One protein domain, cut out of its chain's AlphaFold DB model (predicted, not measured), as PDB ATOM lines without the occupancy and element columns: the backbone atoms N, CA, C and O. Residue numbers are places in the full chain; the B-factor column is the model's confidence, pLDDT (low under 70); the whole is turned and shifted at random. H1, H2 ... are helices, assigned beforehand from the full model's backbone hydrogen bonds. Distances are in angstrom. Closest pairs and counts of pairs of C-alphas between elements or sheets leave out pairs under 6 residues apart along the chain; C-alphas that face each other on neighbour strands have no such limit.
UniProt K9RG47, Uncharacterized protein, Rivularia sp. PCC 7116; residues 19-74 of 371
ATOM      1  N   GLU A  19     168.435 126.320 139.948       80.19
ATOM      2  CA  GLU A  19     169.012 125.804 141.187       80.19
ATOM      3  C   GLU A  19     168.977 126.846 142.314       80.19
ATOM      4  O   GLU A  19     168.603 126.518 143.438       80.19
ATOM      5  N   ALA A  20     169.235 128.125 142.024       77.06
ATOM      6  CA  ALA A  20     169.066 129.209 142.992       77.06
ATOM      7  C   ALA A  20     167.607 129.340 143.454       77.06
ATOM      8  O   ALA A  20     167.347 129.532 144.640       77.06
ATOM      9  N   THR A  21     166.638 129.172 142.548       61.22
ATOM     10  CA  THR A  21     165.205 129.186 142.887       61.22
ATOM     11  C   THR A  21     164.832 127.979 143.750       61.22
ATOM     12  O   THR A  21     164.093 128.125 144.726       61.22
ATOM     13  N   ARG A  22     165.375 126.794 143.438       75.38
ATOM     14  CA  ARG A  22     165.203 125.573 144.237       75.38
ATOM     15  C   ARG A  22     165.780 125.745 145.641       75.38
ATOM     16  O   ARG A  22     165.075 125.488 146.613       75.38
ATOM     17  N   LEU A  23     167.014 126.236 145.752       76.38
ATOM     18  CA  LEU A  23     167.692 126.499 147.022       76.38
ATOM     19  C   LEU A  23     167.006 127.612 147.818       76.38
ATOM     20  O   LEU A  23     166.887 127.491 149.029       76.38
ATOM     21  N   HIS A  24     166.480 128.650 147.168       65.31
ATOM     22  CA  HIS A  24     165.700 129.695 147.832       65.31
ATOM     23  C   HIS A  24     164.363 129.159 148.366       65.31
ATOM     24  O   HIS A  24     163.947 129.521 149.465       65.31
ATOM     25  N   ALA A  25     163.697 128.264 147.633       62.06
ATOM     26  CA  ALA A  25     162.497 127.571 148.105       62.06
ATOM     27  C   ALA A  25     162.801 126.540 149.213       62.06
ATOM     28  O   ALA A  25     161.958 126.293 150.075       62.06
ATOM     29  N   GLU A  26     163.995 125.944 149.205       72.00
ATOM     30  CA  GLU A  26     164.446 124.973 150.208       72.00
ATOM     31  C   GLU A  26     164.977 125.636 151.492       72.00
ATOM     32  O   GLU A  26     164.771 125.102 152.583       72.00
ATOM     33  N   ALA A  27     165.608 126.807 151.375       72.94
ATOM     34  CA  ALA A  27     166.043 127.646 152.489       72.94
ATOM     35  C   ALA A  27     164.851 128.351 153.154       72.94
ATOM     36  O   ALA A  27     164.779 128.414 154.377       72.94
ATOM     37  N   ASN A  28     163.862 128.784 152.366       65.88
ATOM     38  CA  ASN A  28     162.599 129.326 152.864       65.88
ATOM     39  C   ASN A  28     161.532 128.225 152.965       65.88
ATOM     40  O   ASN A  28     160.482 128.303 152.318       65.88
ATOM     41  N   LYS A  29     161.792 127.181 153.769       60.16
ATOM     42  CA  LYS A  29     160.831 126.104 154.093       60.16
ATOM     43  C   LYS A  29     159.664 126.628 154.945       60.16
ATOM     44  O   LYS A  29     159.473 126.233 156.089       60.16
ATOM     45  N   GLY A  30     158.841 127.474 154.334       66.12
ATOM     46  CA  GLY A  30     157.694 128.116 154.957       66.12
ATOM     47  C   GLY A  30     158.092 129.179 155.978       66.12
ATOM     48  O   GLY A  30     159.168 129.155 156.560       66.12
ATOM     49  N   TYR A  31     157.186 130.121 156.200       72.00
ATOM     50  CA  TYR A  31     157.262 130.980 157.371       72.00
ATOM     51  C   TYR A  31     157.009 130.124 158.612       72.00
ATOM     52  O   TYR A  31     156.060 129.325 158.624       72.00
ATOM     53  N   SER A  32     157.832 130.275 159.650       79.38
ATOM     54  CA  SER A  32     157.498 129.688 160.943       79.38
ATOM     55  C   SER A  32     156.214 130.334 161.477       79.38
ATOM     56  O   SER A  32     155.795 131.406 161.029       79.38
ATOM     57  N   PHE A  33     155.552 129.687 162.438       78.50
ATOM     58  CA  PHE A  33     154.373 130.282 163.073       78.50
ATOM     59  C   PHE A  33     154.695 131.663 163.668       78.50
ATOM     60  O   PHE A  33     153.884 132.576 163.538       78.50
ATOM     61  N   ALA A  34     155.900 131.826 164.227       81.88
ATOM     62  CA  ALA A  34     156.376 133.091 164.775       81.88
ATOM     63  C   ALA A  34     156.541 134.170 163.690       81.88
ATOM     64  O   ALA A  34     156.100 135.298 163.887       81.88
ATOM     65  N   ASP A  35     157.076 133.816 162.517       81.88
ATOM     66  CA  ASP A  35     157.245 134.769 161.408       81.88
ATOM     67  C   ASP A  35     155.891 135.215 160.834       81.88
ATOM     68  O   ASP A  35     155.701 136.383 160.494       81.88
ATOM     69  N   LEU A  36     154.916 134.298 160.758       78.75
ATOM     70  CA  LEU A  36     153.544 134.620 160.348       78.75
ATOM     71  C   LEU A  36     152.825 135.493 161.373       78.75
ATOM     72  O   LEU A  36     152.100 136.410 160.987       78.75
ATOM     73  N   GLU A  37     153.005 135.207 162.661       82.69
ATOM     74  CA  GLU A  37     152.433 136.001 163.745       82.69
ATOM     75  C   GLU A  37     153.007 137.421 163.738       82.69
ATOM     76  O   GLU A  37     152.241 138.380 163.822       82.69
ATOM     77  N   GLN A  38     154.318 137.563 163.519       81.75
ATOM     78  CA  GLN A  38     154.994 138.855 163.427       81.75
ATOM     79  C   GLN A  38     154.577 139.654 162.182       81.75
ATOM     80  O   GLN A  38     154.171 140.808 162.312       81.75
ATOM     81  N   ALA A  39     154.559 139.038 160.995       76.62
ATOM     82  CA  ALA A  39     154.110 139.703 159.765       76.62
ATOM     83  C   ALA A  39     152.633 140.142 159.836       76.62
ATOM     84  O   ALA A  39     152.231 141.161 159.274       76.62
ATOM     85  N   CYS A  40     151.796 139.383 160.543       80.81
ATOM     86  CA  CYS A  40     150.397 139.742 160.755       80.81
ATOM     87  C   CYS A  40     150.200 140.785 161.860       80.81
ATOM     88  O   CYS A  40     149.283 141.596 161.741       80.81
ATOM     89  N   LEU A  41     151.050 140.808 162.891       87.12
ATOM     90  CA  LEU A  41     151.111 141.893 163.875       87.12
ATOM     91  C   LEU A  41     151.438 143.226 163.197       87.12
ATOM     92  O   LEU A  41     150.752 144.216 163.450       87.12
ATOM     93  N   GLU A  42     152.403 143.233 162.274       87.25
ATOM     94  CA  GLU A  42     152.733 144.403 161.446       87.25
ATOM     95  C   GLU A  42     151.553 144.846 160.566       87.25
ATOM     96  O   GLU A  42     151.309 146.040 160.394       87.25
ATOM     97  N   ALA A  43     150.756 143.894 160.075       82.19
ATOM     98  CA  ALA A  43     149.527 144.157 159.323       82.19
ATOM     99  C   ALA A  43     148.288 144.431 160.205       82.19
ATOM    100  O   ALA A  43     147.180 144.575 159.681       82.19
ATOM    101  N   ASN A  44     148.449 144.503 161.531       90.38
ATOM    102  CA  ASN A  44     147.383 144.723 162.512       90.38
ATOM    103  C   ASN A  44     146.257 143.658 162.474       90.38
ATOM    104  O   ASN A  44     145.078 143.943 162.706       90.38
ATOM    105  N   ILE A  45     146.614 142.409 162.164       78.25
ATOM    106  CA  ILE A  45     145.722 141.246 162.130       78.25
ATOM    107  C   ILE A  45     145.877 140.463 163.439       78.25
ATOM    108  O   ILE A  45     146.966 140.031 163.802       78.25
ATOM    109  N   SER A  46     144.766 140.236 164.146       83.69
ATOM    110  CA  SER A  46     144.775 139.542 165.442       83.69
ATOM    111  C   SER A  46     145.305 138.093 165.344       83.69
ATOM    112  O   SER A  46     144.814 137.335 164.498       83.69
ATOM    113  N   PRO A  47     146.189 137.647 166.265       76.94
ATOM    114  CA  PRO A  47     146.715 136.274 166.303       76.94
ATOM    115  C   PRO A  47     145.639 135.177 166.334       76.94
ATOM    116  O   PRO A  47     145.792 134.108 165.737       76.94
ATOM    117  N   ALA A  48     144.486 135.458 166.953       88.50
ATOM    118  CA  ALA A  48     143.351 134.534 167.001       88.50
ATOM    119  C   ALA A  48     142.764 134.238 165.604       88.50
ATOM    120  O   ALA A  48     142.285 133.130 165.341       88.50
ATOM    121  N   ILE A  49     142.811 135.211 164.685       86.69
ATOM    122  CA  ILE A  49     142.346 135.045 163.300       86.69
ATOM    123  C   ILE A  49     143.323 134.156 162.522       86.69
ATOM    124  O   ILE A  49     142.880 133.307 161.747       86.69
ATOM    125  N   ILE A  50     144.627 134.279 162.786       78.81
ATOM    126  CA  ILE A  50     145.687 133.476 162.158       78.81
ATOM    127  C   ILE A  50     145.562 132.010 162.572       78.81
ATOM    128  O   ILE A  50     145.493 131.138 161.709       78.81
ATOM    129  N   GLN A  51     145.432 131.726 163.874       81.19
ATOM    130  CA  GLN A  51     145.228 130.354 164.357       81.19
ATOM    131  C   GLN A  51     143.980 129.717 163.735       81.19
ATOM    132  O   GLN A  51     143.999 128.561 163.301       81.19
ATOM    133  N   LYS A  52     142.889 130.485 163.618       85.12
ATOM    134  CA  LYS A  52     141.662 130.021 162.963       85.12
ATOM    135  C   LYS A  52     141.863 129.780 161.462       85.12
ATOM    136  O   LYS A  52     141.310 128.819 160.925       85.12
ATOM    137  N   ALA A  53     142.645 130.619 160.786       77.50
ATOM    138  CA  ALA A  53     142.978 130.461 159.374       77.50
ATOM    139  C   ALA A  53     143.850 129.221 159.130       77.50
ATOM    140  O   ALA A  53     143.524 128.429 158.245       77.50
ATOM    141  N   ILE A  54     144.877 128.993 159.955       82.38
ATOM    142  CA  ILE A  54     145.745 127.808 159.890       82.38
ATOM    143  C   ILE A  54     144.916 126.538 160.084       82.38
ATOM    144  O   ILE A  54     144.911 125.681 159.202       82.38
ATOM    145  N   LYS A  55     144.098 126.473 161.143       86.62
ATOM    146  CA  LYS A  55     143.215 125.324 161.407       86.62
ATOM    147  C   LYS A  55     142.237 125.053 160.255       86.62
ATOM    148  O   LYS A  55     141.928 123.904 159.938       86.62
ATOM    149  N   ASN A  56     141.742 126.101 159.593       83.81
ATOM    150  CA  ASN A  56     140.887 125.959 158.412       83.81
ATOM    151  C   ASN A  56     141.653 125.455 157.180       83.81
ATOM    152  O   ASN A  56     141.108 124.665 156.408       83.81
ATOM    153  N   ILE A  57     142.895 125.902 156.983       79.56
ATOM    154  CA  ILE A  57     143.753 125.470 155.875       79.56
ATOM    155  C   ILE A  57     144.191 124.016 156.064       79.56
ATOM    156  O   ILE A  57     144.153 123.257 155.095       79.56
ATOM    157  N   GLU A  58     144.553 123.608 157.281       86.50
ATOM    158  CA  GLU A  58     144.901 122.223 157.622       86.50
ATOM    159  C   GLU A  58     143.741 121.279 157.333       86.50
ATOM    160  O   GLU A  58     143.881 120.371 156.512       86.50
ATOM    161  N   ARG A  59     142.553 121.583 157.871       89.56
ATOM    162  CA  ARG A  59     141.328 120.823 157.600       89.56
ATOM    163  C   ARG A  59     141.033 120.713 156.100       89.56
ATOM    164  O   ARG A  59     140.764 119.630 155.591       89.56
ATOM    165  N   LYS A  60     141.171 121.813 155.348       83.88
ATOM    166  CA  LYS A  60     140.975 121.814 153.886       83.88
ATOM    167  C   LYS A  60     142.038 120.994 153.142       83.88
ATOM    168  O   LYS A  60     141.753 120.428 152.084       83.88
ATOM    169  N   ARG A  61     143.279 120.944 153.637       81.31
ATOM    170  CA  ARG A  61     144.353 120.112 153.065       81.31
ATOM    171  C   ARG A  61     144.118 118.631 153.349       81.31
ATOM    172  O   ARG A  61     144.329 117.827 152.444       81.31
ATOM    173  N   GLU A  62     143.653 118.278 154.542       87.44
ATOM    174  CA  GLU A  62     143.266 116.908 154.894       87.44
ATOM    175  C   GLU A  62     142.095 116.413 154.043       87.44
ATOM    176  O   GLU A  62     142.200 115.349 153.436       87.44
ATOM    177  N   GLU A  63     141.044 117.222 153.879       87.12
ATOM    178  CA  GLU A  63     139.913 116.920 152.986       87.12
ATOM    179  C   GLU A  63     140.368 116.687 151.534       87.12
ATOM    180  O   GLU A  63     139.913 115.763 150.861       87.12
ATOM    181  N   LYS A  64     141.319 117.487 151.031       80.00
ATOM    182  CA  LYS A  64     141.884 117.277 149.688       80.00
ATOM    183  C   LYS A  64     142.738 116.010 149.597       80.00
ATOM    184  O   LYS A  64     142.749 115.373 148.544       80.00
ATOM    185  N   ARG A  65     143.474 115.646 150.653       83.06
ATOM    186  CA  ARG A  65     144.277 114.411 150.688       83.06
ATOM    187  C   ARG A  65     143.382 113.180 150.694       83.06
ATOM    188  O   ARG A  65     143.609 112.285 149.883       83.06
ATOM    189  N   THR A  66     142.338 113.170 151.518       85.94
ATOM    190  CA  THR A  66     141.362 112.074 151.550       85.94
ATOM    191  C   THR A  66     140.594 111.977 150.234       85.94
ATOM    192  O   THR A  66     140.472 110.884 149.691       85.94
ATOM    193  N   GLN A  67     140.183 113.095 149.624       82.75
ATOM    194  CA  GLN A  67     139.575 113.080 148.283       82.75
ATOM    195  C   GLN A  67     140.508 112.508 147.210       82.75
ATOM    196  O   GLN A  67     140.071 111.704 146.387       82.75
ATOM    197  N   ARG A  68     141.795 112.880 147.219       80.94
ATOM    198  CA  ARG A  68     142.789 112.319 146.288       80.94
ATOM    199  C   ARG A  68     142.993 110.825 146.513       80.94
ATOM    200  O   ARG A  68     143.061 110.091 145.534       80.94
ATOM    201  N   GLN A  69     143.040 110.371 147.764       83.19
ATOM    202  CA  GLN A  69     143.132 108.944 148.090       83.19
ATOM    203  C   GLN A  69     141.891 108.180 147.622       83.19
ATOM    204  O   GLN A  69     142.025 107.142 146.984       83.19
ATOM    205  N   ILE A  70     140.689 108.716 147.848       84.19
ATOM    206  CA  ILE A  70     139.438 108.119 147.362       84.19
ATOM    207  C   ILE A  70     139.434 108.050 145.828       84.19
ATOM    208  O   ILE A  70     139.064 107.023 145.264       84.19
ATOM    209  N   MET A  71     139.874 109.106 145.138       73.00
ATOM    210  CA  MET A  71     139.956 109.127 143.674       73.00
ATOM    211  C   MET A  71     140.991 108.126 143.144       73.00
ATOM    212  O   MET A  71     140.698 107.397 142.203       73.00
ATOM    213  N   GLN A  72     142.165 108.028 143.774       80.00
ATOM    214  CA  GLN A  72     143.185 107.039 143.414       80.00
ATOM    215  C   GLN A  72     142.713 105.606 143.667       80.00
ATOM    216  O   GLN A  72     142.951 104.740 142.830       80.00
ATOM    217  N   ASN A  73     142.012 105.357 144.772       83.75
ATOM    218  CA  ASN A  73     141.463 104.037 145.073       83.75
ATOM    219  C   ASN A  73     140.365 103.651 144.073       83.75
ATOM    220  O   ASN A  73     140.373 102.527 143.589       83.75
ATOM    221  N   ARG A  74     139.504 104.592 143.658       77.25
ATOM    222  CA  ARG A  74     138.520 104.355 142.584       77.25
ATOM    223  C   ARG A  74     139.175 104.059 141.238       77.25
ATOM    224  O   ARG A  74     138.716 103.173 140.528       77.25
TER     225      ARG A  74
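AT A GLANCE: This is residues 19 to 74 of the 371 residues of an uncharacterized protein of Rivularia sp. PCC 7116 (UniProt K9RG47). One long helix, H3, makes the longest axis of an open, flat shape; the short helix H2 packs on its first end alone, and beyond H2 another short helix, H1, sticks out with residues 19 to 30. From that single corner, residues 55 to 74 of H3 reach out as a bare arm, and the space between H1 and this arm is empty. Of the 56 residues printed, 47 are in three named helices, in the order H1, H2, H3, with no named strand, and the class is all helix. The whole is extended, with a radius of gyration of the C-alphas of 15.8 A and spans of 46 by 36 by 13 A.

HOW THE PARTS SIT: Look first at H3, residues 47 to 74, which touches H2, residues 33 to 42, with residues 47 to 50 alone. Their closest C-alphas, those of Glu 37 and Pro 47, are 6.3 A apart. The two helices run opposite ways at a steep tilt of 49 degrees. H1, residues 19 to 27, is apart from both H2 and H3. In H1, H2 and H3, every O i to N i+4 pair is within hydrogen-bond range.

IN THESE COORDINATES: Find C-alpha 47 at (146.715, 136.274, 166.303); from there H3 runs 40.6 A to C-alpha 74 at (138.520, 104.355, 142.584). H2 covers 14.3 A from Phe 33 to Glu 42. H1 begins at C-alpha 19, at (169.012, 125.804, 141.187), and covers 11.8 A to Ala 27.

THE WHOLE: The two C-alphas farthest apart are those of Glu 42 and Arg 74, at 46.5 A. The printed part has no cut, and both links, H1 to H2 and H2 to H3, are tight. Look in the B-factor column for a mean pLDDT of 79.6 over the printed part; it is under 70 at residue 21, residues 24 to 25 and residues 28 to 30.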